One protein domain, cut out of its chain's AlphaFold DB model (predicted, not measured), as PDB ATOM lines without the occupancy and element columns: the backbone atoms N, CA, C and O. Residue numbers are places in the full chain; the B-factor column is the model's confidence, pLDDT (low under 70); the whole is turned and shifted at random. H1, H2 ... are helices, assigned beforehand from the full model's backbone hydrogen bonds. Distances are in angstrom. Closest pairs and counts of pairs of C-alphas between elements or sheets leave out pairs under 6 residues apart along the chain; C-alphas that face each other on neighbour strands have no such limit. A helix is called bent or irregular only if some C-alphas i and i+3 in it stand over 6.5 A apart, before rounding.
ATOM      1  N   ASP A   5      -2.804 -37.698 -32.880       88.62
ATOM      2  CA  ASP A   5      -2.357 -36.886 -34.021       88.62
ATOM      3  C   ASP A   5      -1.758 -35.547 -33.589       88.62
ATOM      4  O   ASP A   5      -0.949 -35.007 -34.323       88.62
ATOM      5  N   PHE A   6      -2.100 -35.011 -32.413       90.31
ATOM      6  CA  PHE A   6      -1.561 -33.740 -31.926       90.31
ATOM      7  C   PHE A   6      -0.247 -33.880 -31.145       90.31
ATOM      8  O   PHE A   6       0.296 -32.866 -30.694       90.31
ATOM      9  N   ASN A   7       0.302 -35.096 -31.018       91.44
ATOM     10  CA  ASN A   7       1.526 -35.364 -30.254       91.44
ATOM     11  C   ASN A   7       2.709 -34.502 -30.716       91.44
ATOM     12  O   ASN A   7       3.425 -33.937 -29.890       91.44
ATOM     13  N   TYR A   8       2.838 -34.253 -32.025       92.56
ATOM     14  CA  TYR A   8       3.894 -33.389 -32.576       92.56
ATOM     15  C   TYR A   8       3.857 -31.933 -32.061       92.56
ATOM     16  O   TYR A   8       4.865 -31.222 -32.167       92.56
ATOM     17  N   ILE A   9       2.722 -31.487 -31.504       92.94
ATOM     18  CA  ILE A   9       2.557 -30.192 -30.828       92.94
ATOM     19  C   ILE A   9       2.638 -30.372 -29.310       92.94
ATOM     20  O   ILE A   9       3.375 -29.646 -28.641       92.94
ATOM     21  N   THR A  10       1.888 -31.322 -28.744       92.00
ATOM     22  CA  THR A  10       1.764 -31.481 -27.287       92.00
ATOM     23  C   THR A  10       3.061 -31.947 -26.630       92.00
ATOM     24  O   THR A  10       3.336 -31.574 -25.489       92.00
ATOM     25  N   ASP A  11       3.906 -32.693 -27.335       93.50
ATOM     26  CA  ASP A  11       5.202 -33.136 -26.806       93.50
ATOM     27  C   ASP A  11       6.193 -31.975 -26.663       93.50
ATOM     28  O   ASP A  11       7.102 -32.023 -25.837       93.50
ATOM     29  N   LYS A  12       5.972 -30.880 -27.400       94.69
ATOM     30  CA  LYS A  12       6.770 -29.649 -27.320       94.69
ATOM     31  C   LYS A  12       6.281 -28.681 -26.237       94.69
ATOM     32  O   LYS A  12       6.911 -27.649 -26.010       94.69
ATOM     33  N   LEU A  13       5.159 -28.984 -25.580       93.56
ATOM     34  CA  LEU A  13       4.562 -28.148 -24.541       93.56
ATOM     35  C   LEU A  13       4.816 -28.725 -23.135       93.56
ATOM     36  O   LEU A  13       4.625 -29.925 -22.913       93.56
ATOM     37  N   PRO A  14       5.155 -27.880 -22.140       93.94
ATOM     38  CA  PRO A  14       5.174 -28.271 -20.734       93.94
ATOM     39  C   PRO A  14       3.824 -28.819 -20.270       93.94
ATOM     40  O   PRO A  14       2.770 -28.353 -20.709       93.94
ATOM     41  N   VAL A  15       3.855 -29.753 -19.316       92.50
ATOM     42  CA  VAL A  15       2.657 -30.400 -18.749       92.50
ATOM     43  C   VAL A  15       1.634 -29.370 -18.256       92.50
ATOM     44  O   VAL A  15       0.480 -29.410 -18.667       92.50
ATOM     45  N   SER A  16       2.074 -28.350 -17.514       92.75
ATOM     46  CA  SER A  16       1.190 -27.288 -17.011       92.75
ATOM     47  C   SER A  16       0.477 -26.492 -18.112       92.75
ATOM     48  O   SER A  16      -0.650 -26.033 -17.924       92.75
ATOM     49  N   ILE A  17       1.108 -26.326 -19.279       93.44
ATOM     50  CA  ILE A  17       0.508 -25.629 -20.424       93.44
ATOM     51  C   ILE A  17      -0.477 -26.546 -21.146       93.44
ATOM     52  O   ILE A  17      -1.547 -26.079 -21.537       93.44
ATOM     53  N   LYS A  18      -0.159 -27.840 -21.274       92.38
ATOM     54  CA  LYS A  18      -1.079 -28.845 -21.821       92.38
ATOM     55  C   LYS A  18      -2.366 -28.931 -21.012       92.38
ATOM     56  O   LYS A  18      -3.445 -28.820 -21.589       92.38
ATOM     57  N   ASP A  19      -2.252 -29.036 -19.692       92.19
ATOM     58  CA  ASP A  19      -3.407 -29.126 -18.797       92.19
ATOM     59  C   ASP A  19      -4.269 -27.866 -18.894       92.19
ATOM     60  O   ASP A  19      -5.492 -27.929 -19.026       92.19
ATOM     61  N   ARG A  20      -3.628 -26.693 -18.938       92.62
ATOM     62  CA  ARG A  20      -4.326 -25.419 -19.123       92.62
ATOM     63  C   ARG A  20      -5.040 -25.330 -20.472       92.62
ATOM     64  O   ARG A  20      -6.163 -24.830 -20.527       92.62
ATOM     65  N   ALA A  21      -4.397 -25.771 -21.552       91.25
ATOM     66  CA  ALA A  21      -4.982 -25.789 -22.891       91.25
ATOM     67  C   ALA A  21      -6.202 -26.717 -22.945       91.25
ATOM     68  O   ALA A  21      -7.247 -26.332 -23.469       91.25
ATOM     69  N   TYR A  22      -6.093 -27.892 -22.323       91.19
ATOM     70  CA  TYR A  22      -7.171 -28.869 -22.209       91.19
ATOM     71  C   TYR A  22      -8.387 -28.286 -21.480       91.19
ATOM     72  O   TYR A  22      -9.493 -28.277 -22.019       91.19
ATOM     73  N   GLN A  23      -8.173 -27.686 -20.305       90.44
ATOM     74  CA  GLN A  23      -9.243 -27.048 -19.530       90.44
ATOM     75  C   GLN A  23      -9.895 -25.875 -20.274       90.44
ATOM     76  O   GLN A  23     -11.108 -25.685 -20.213       90.44
ATOM     77  N   ARG A  24      -9.114 -25.083 -21.017       90.81
ATOM     78  CA  ARG A  24      -9.651 -23.948 -21.782       90.81
ATOM     79  C   ARG A  24     -10.527 -24.377 -22.948       90.81
ATOM     80  O   ARG A  24     -11.571 -23.763 -23.163       90.81
ATOM     81  N   LEU A  25     -10.114 -25.405 -23.683       90.44
ATOM     82  CA  LEU A  25     -10.901 -25.946 -24.787       90.44
ATOM     83  C   LEU A  25     -12.215 -26.560 -24.288       90.44
ATOM     84  O   LEU A  25     -13.243 -26.339 -24.928       90.44
ATOM     85  N   LEU A  26     -12.193 -27.232 -23.130       88.25
ATOM     86  CA  LEU A  26     -13.377 -27.853 -22.528       88.25
ATOM     87  C   LEU A  26     -14.354 -26.871 -21.887       88.25
ATOM     88  O   LEU A  26     -15.555 -27.070 -22.012       88.25
ATOM     89  N   ASN A  27     -13.859 -25.844 -21.186       85.56
ATOM     90  CA  ASN A  27     -14.691 -25.104 -20.227       85.56
ATOM     91  C   ASN A  27     -14.724 -23.587 -20.444       85.56
ATOM     92  O   ASN A  27     -15.667 -22.930 -20.014       85.56
ATOM     93  N   HIS A  28     -13.703 -23.000 -21.073       74.62
ATOM     94  CA  HIS A  28     -13.506 -21.540 -21.040       74.62
ATOM     95  C   HIS A  28     -13.473 -20.871 -22.414       74.62
ATOM     96  O   HIS A  28     -13.307 -19.654 -22.501       74.62
ATOM     97  N   SER A  29     -13.594 -21.632 -23.500       74.25
ATOM     98  CA  SER A  29     -13.672 -21.054 -24.840       74.25
ATOM     99  C   SER A  29     -15.102 -20.608 -25.155       74.25
ATOM    100  O   SER A  29     -16.063 -21.214 -24.698       74.25
ATOM    101  N   HIS A  30     -15.260 -19.580 -25.997       75.81
ATOM    102  CA  HIS A  30     -16.573 -19.085 -26.449       75.81
ATOM    103  C   HIS A  30     -17.426 -20.174 -27.143       75.81
ATOM    104  O   HIS A  30     -18.633 -20.025 -27.318       75.81
ATOM    105  N   LYS A  31     -16.805 -21.281 -27.568       81.88
ATOM    106  CA  LYS A  31     -17.480 -22.473 -28.094       81.88
ATOM    107  C   LYS A  31     -16.792 -23.708 -27.505       81.88
ATOM    108  O   LYS A  31     -15.872 -24.216 -28.153       81.88
ATOM    109  N   PRO A  32     -17.139 -24.132 -26.286       85.31
ATOM    110  CA  PRO A  32     -16.464 -25.242 -25.630       85.31
ATOM    111  C   PRO A  32     -16.545 -26.513 -26.478       85.31
ATOM    112  O   PRO A  32     -17.557 -26.760 -27.133       85.31
ATOM    113  N   ILE A  33     -15.456 -27.276 -26.523       85.06
ATOM    114  CA  ILE A  33     -15.410 -28.548 -27.243       85.06
ATOM    115  C   ILE A  33     -15.803 -29.631 -26.242       85.06
ATOM    116  O   ILE A  33     -15.127 -29.757 -25.220       85.06
ATOM    117  N   PRO A  34     -16.877 -30.394 -26.489       84.50
ATOM    118  CA  PRO A  34     -17.298 -31.442 -25.578       84.50
ATOM    119  C   PRO A  34     -16.229 -32.536 -25.475       84.50
ATOM    120  O   PRO A  34     -15.411 -32.743 -26.374       84.50
ATOM    121  N   LEU A  35     -16.227 -33.239 -24.343       83.19
ATOM    122  CA  LEU A  35     -15.171 -34.185 -23.978       83.19
ATOM    123  C   LEU A  35     -14.983 -35.317 -25.002       83.19
ATOM    124  O   LEU A  35     -13.866 -35.781 -25.196       83.19
ATOM    125  N   ASN A  36     -16.049 -35.742 -25.677       82.69
ATOM    126  CA  ASN A  36     -15.971 -36.739 -26.746       82.69
ATOM    127  C   ASN A  36     -15.211 -36.215 -27.978       82.69
ATOM    128  O   ASN A  36     -14.415 -36.942 -28.556       82.69
ATOM    129  N   GLN A  37     -15.373 -34.936 -28.313       84.12
ATOM    130  CA  GLN A  37     -14.767 -34.311 -29.493       84.12
ATOM    131  C   GLN A  37     -13.337 -33.809 -29.263       84.12
ATOM    132  O   GLN A  37     -12.621 -33.538 -30.224       84.12
ATOM    133  N   ILE A  38     -12.883 -33.672 -28.011       81.56
ATOM    134  CA  ILE A  38     -11.504 -33.223 -27.734       81.56
ATOM    135  C   ILE A  38     -10.454 -34.293 -28.062       81.56
ATOM    136  O   ILE A  38      -9.282 -33.984 -28.289       81.56
ATOM    137  N   SER A  39     -10.893 -35.551 -28.070       82.75
ATOM    138  CA  SER A  39     -10.107 -36.701 -28.495       82.75
ATOM    139  C   SER A  39     -10.339 -37.033 -29.969       82.75
ATOM    140  O   SER A  39      -9.832 -38.044 -30.426       82.75
ATOM    141  N   GLU A  40     -11.082 -36.215 -30.715       86.81
ATOM    142  CA  GLU A  40     -11.272 -36.378 -32.155       86.81
ATOM    143  C   GLU A  40     -10.359 -35.425 -32.930       86.81
ATOM    144  O   GLU A  40      -9.902 -34.388 -32.436       86.81
ATOM    145  N   LYS A  41     -10.103 -35.768 -34.193       86.38
ATOM    146  CA  LYS A  41      -9.324 -34.926 -35.093       86.38
ATOM    147  C   LYS A  41     -10.137 -33.698 -35.490       86.38
ATOM    148  O   LYS A  41     -11.010 -33.755 -36.350       86.38
ATOM    149  N   ASN A  42      -9.827 -32.568 -34.867       87.38
ATOM    150  CA  ASN A  42     -10.505 -31.305 -35.113       87.38
ATOM    151  C   ASN A  42      -9.494 -30.191 -35.400       87.38
ATOM    152  O   ASN A  42      -8.675 -29.846 -34.548       87.38
ATOM    153  N   LYS A  43      -9.609 -29.575 -36.580       89.00
ATOM    154  CA  LYS A  43      -8.729 -28.486 -37.023       89.00
ATOM    155  C   LYS A  43      -8.701 -27.309 -36.044       89.00
ATOM    156  O   LYS A  43      -7.664 -26.702 -35.835       89.00
ATOM    157  N   ARG A  44      -9.813 -27.028 -35.361       89.00
ATOM    158  CA  ARG A  44      -9.880 -25.963 -34.352       89.00
ATOM    159  C   ARG A  44      -9.031 -26.265 -33.114       89.00
ATOM    160  O   ARG A  44      -8.504 -25.337 -32.504       89.00
ATOM    161  N   ILE A  45      -8.926 -27.538 -32.724       90.81
ATOM    162  CA  ILE A  45      -8.038 -27.975 -31.636       90.81
ATOM    163  C   ILE A  45      -6.590 -27.803 -32.085       90.81
ATOM    164  O   ILE A  45      -5.791 -27.233 -31.348       90.81
ATOM    165  N   GLU A  46      -6.283 -28.232 -33.309       93.06
ATOM    166  CA  GLU A  46      -4.959 -28.101 -33.917       93.06
ATOM    167  C   GLU A  46      -4.496 -26.638 -33.977       93.06
ATOM    168  O   GLU A  46      -3.454 -26.303 -33.415       93.06
ATOM    169  N   ASP A  47      -5.313 -25.748 -34.550       93.12
ATOM    170  CA  ASP A  47      -5.032 -24.312 -34.664       93.12
ATOM    171  C   ASP A  47      -4.785 -23.678 -33.283       93.12
ATOM    172  O   ASP A  47      -3.863 -22.881 -33.093       93.12
ATOM    173  N   TYR A  48      -5.581 -24.065 -32.280       93.12
ATOM    174  CA  TYR A  48      -5.422 -23.583 -30.908       93.12
ATOM    175  C   TYR A  48      -4.116 -24.059 -30.262       93.12
ATOM    176  O   TYR A  48      -3.424 -23.280 -29.593       93.12
ATOM    177  N   LEU A  49      -3.767 -25.334 -30.441       93.44
ATOM    178  CA  LEU A  49      -2.536 -25.911 -29.907       93.44
ATOM    179  C   LEU A  49      -1.301 -25.314 -30.595       93.44
ATOM    180  O   LEU A  49      -0.339 -24.975 -29.904       93.44
ATOM    181  N   LEU A  50      -1.348 -25.095 -31.914       95.19
ATOM    182  CA  LEU A  50      -0.292 -24.413 -32.668       95.19
ATOM    183  C   LEU A  50      -0.077 -22.984 -32.167       95.19
ATOM    184  O   LEU A  50       1.054 -22.596 -31.876       95.19
ATOM    185  N   HIS A  51      -1.157 -22.224 -31.981       94.62
ATOM    186  CA  HIS A  51      -1.072 -20.874 -31.429       94.62
ATOM    187  C   HIS A  51      -0.502 -20.867 -30.001       94.62
ATOM    188  O   HIS A  51       0.312 -20.015 -29.638       94.62
ATOM    189  N   THR A  52      -0.882 -21.852 -29.184       94.12
ATOM    190  CA  THR A  52      -0.355 -22.015 -27.822       94.12
ATOM    191  C   THR A  52       1.149 -22.304 -27.833       94.12
ATOM    192  O   THR A  52       1.894 -21.704 -27.052       94.12
ATOM    193  N   LEU A  53       1.611 -23.175 -28.736       95.81
ATOM    194  CA  LEU A  53       3.029 -23.474 -28.934       95.81
ATOM    195  C   LEU A  53       3.808 -22.245 -29.414       95.81
ATOM    196  O   LEU A  53       4.886 -21.960 -28.894       95.81
ATOM    197  N   GLU A  54       3.246 -21.474 -30.343       95.69
ATOM    198  CA  GLU A  54       3.851 -20.238 -30.838       95.69
ATOM    199  C   GLU A  54       4.045 -19.205 -29.713       95.69
ATOM    200  O   GLU A  54       5.125 -18.626 -29.571       95.69
ATOM    201  N   ILE A  55       3.025 -18.989 -28.873       93.69
ATOM    202  CA  ILE A  55       3.115 -18.090 -27.712       93.69
ATOM    203  C   ILE A  55       4.190 -18.573 -26.738       93.69
ATOM    204  O   ILE A  55       4.995 -17.768 -26.258       93.69
ATOM    205  N   TYR A  56       4.203 -19.873 -26.441       93.50
ATOM    206  CA  TYR A  56       5.181 -20.458 -25.534       93.50
ATOM    207  C   TYR A  56       6.610 -20.252 -26.051       93.50
ATOM    208  O   TYR A  56       7.453 -19.728 -25.317       93.50
ATOM    209  N   GLN A  57       6.857 -20.531 -27.330       92.12
ATOM    210  CA  GLN A  57       8.161 -20.324 -27.955       92.12
ATOM    211  C   GLN A  57       8.576 -18.845 -27.932       92.12
ATOM    212  O   GLN A  57       9.675 -18.517 -27.484       92.12
ATOM    213  N   LYS A  58       7.667 -17.922 -28.284       92.44
ATOM    214  CA  LYS A  58       7.916 -16.471 -28.189       92.44
ATOM    215  C   LYS A  58       8.276 -16.040 -26.764       92.44
ATOM    216  O   LYS A  58       9.097 -15.140 -26.585       92.44
ATOM    217  N   SER A  59       7.661 -16.646 -25.749       87.31
ATOM    218  CA  SER A  59       7.966 -16.358 -24.342       87.31
ATOM    219  C   SER A  59       9.355 -16.864 -23.934       87.31
ATOM    220  O   SER A  59      10.097 -16.133 -23.276       87.31
ATOM    221  N   LEU A  60       9.753 -18.053 -24.401       86.31
ATOM    222  CA  LEU A  60      11.098 -18.596 -24.200       86.31
ATOM    223  C   LEU A  60      12.163 -17.711 -24.854       86.31
ATOM    224  O   LEU A  60      13.158 -17.380 -24.211       86.31
ATOM    225  N   ASP A  61      11.936 -17.269 -26.089       84.31
ATOM    226  CA  ASP A  61      12.888 -16.427 -26.816       84.31
ATOM    227  C   ASP A  61      13.031 -15.039 -26.176       84.31
ATOM    228  O   ASP A  61      14.134 -14.495 -26.100       84.31
ATOM    229  N   ARG A  62      11.938 -14.471 -25.647       77.88
ATOM    230  CA  ARG A  62      11.995 -13.241 -24.836       77.88
ATOM    231  C   ARG A  62      12.814 -13.448 -23.564       77.88
ATOM    232  O   ARG A  62      13.635 -12.594 -23.246       77.88
ATOM    233  N   ASN A  63      12.636 -14.576 -22.879       71.06
ATOM    234  CA  ASN A  63      13.390 -14.898 -21.666       71.06
ATOM    235  C   ASN A  63      14.882 -15.149 -21.948       71.06
ATOM    236  O   ASN A  63      15.735 -14.755 -21.157       71.06
ATOM    237  N   ARG A  64      15.227 -15.741 -23.097       68.56
ATOM    238  CA  ARG A  64      16.624 -15.867 -23.548       68.56
ATOM    239  C   ARG A  64      17.234 -14.501 -23.865       68.56
ATOM    240  O   ARG A  64      18.306 -14.188 -23.360       68.56
ATOM    241  N   LYS A  65      16.509 -13.638 -24.589       61.47
ATOM    242  CA  LYS A  65      16.945 -12.260 -24.876       61.47
ATOM    243  C   LYS A  65      17.147 -11.428 -23.613       61.47
ATOM    244  O   LYS A  65      18.076 -10.634 -23.574       61.47
ATOM    245  N   THR A  66      16.319 -11.584 -22.577       56.59
ATOM    246  CA  THR A  66      16.530 -10.883 -21.298       56.59
ATOM    247  C   THR A  66      17.699 -11.457 -20.505       56.59
ATOM    248  O   THR A  66      18.385 -10.684 -19.842       56.59
ATOM    249  N   MET A  67      17.976 -12.762 -20.593       53.38
ATOM    250  CA  MET A  67      19.168 -13.381 -19.994       53.38
ATOM    251  C   MET A  67      20.463 -12.924 -20.682       53.38
ATOM    252  O   MET A  67      21.410 -12.579 -19.981       53.38
ATOM    253  N   ASP A  68      20.491 -12.793 -22.011       51.34
ATOM    254  CA  ASP A  68      21.627 -12.177 -22.720       51.34
ATOM    255  C   ASP A  68      21.753 -10.680 -22.406       51.34
ATOM    256  O   ASP A  68      22.854 -10.169 -22.190       51.34
ATOM    257  N   ARG A  69      20.627  -9.967 -22.251       49.22
ATOM    258  CA  ARG A  69      20.621  -8.572 -21.781       49.22
ATOM    259  C   ARG A  69      21.057  -8.416 -20.323       49.22
ATOM    260  O   ARG A  69      21.462  -7.323 -19.959       49.22
ATOM    261  N   LYS A  70      21.054  -9.460 -19.482       49.09
ATOM    262  CA  LYS A  70      21.659  -9.377 -18.136       49.09
ATOM    263  C   LYS A  70      23.182  -9.183 -18.193       49.09
ATOM    264  O   LYS A  70      23.739  -8.720 -17.202       49.09
ATOM    265  N   LYS A  71      23.849  -9.450 -19.331       49.06
ATOM    266  CA  LYS A  71      25.256  -9.056 -19.557       49.06
ATOM    267  C   LYS A  71      25.431  -7.573 -19.913       49.06
ATOM    268  O   LYS A  71      26.534  -7.055 -19.803       49.06
TER     269      LYS A  71
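Overview. This is residues 5 to 71 of the 173 residues of an uncharacterized protein of Rhizophagus irregularis (UniProt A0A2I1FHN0). A long helix, H4, runs out of a small helical body as an arm: residues 58 to 71 stick out, while its earlier part joins H1, H2 and short H3 in the body. The 67 printed residues hold four named helices, H1 to H4 in chain order, and no named strand: all helix. The whole is loose, with radius of gyration of the C-alphas 14.3 A and spans of 50 by 23 by 18 A.

Along the chain. H4, residues 43 to 69, is 38.6 A long, from C-alpha 43 at (-8.729, -28.486, -37.023) to C-alpha 69 at (20.621, -8.572, -21.781). H2 is residues 15 to 28, 18.6 A; H1 is residues 5 to 10, irregular, with C-alphas 5 and 8 7.3 A apart; H3 is residues 35 to 38.

Arrangement. H4 touches H1 with residues 46 to 53 alone, at a shallow tilt of 19 degrees, the same way; the closest C-alphas, Ile 9 and Leu 50, are 6.7 A apart. H2 only just touches H4, with 3 pairs of C-alphas within 8 A, the closest Ala 21 and Leu 49 at 7.4 A. H1 and H3 are apart. Every O i to N i+4 pair is within hydrogen-bond range in H2 and H4; H1 has 1 of 2, and H3 is too short for one.

Size, cuts and confidence. The printed part has no cut and no long link; pLDDT is under 70 at residues 64 to 71.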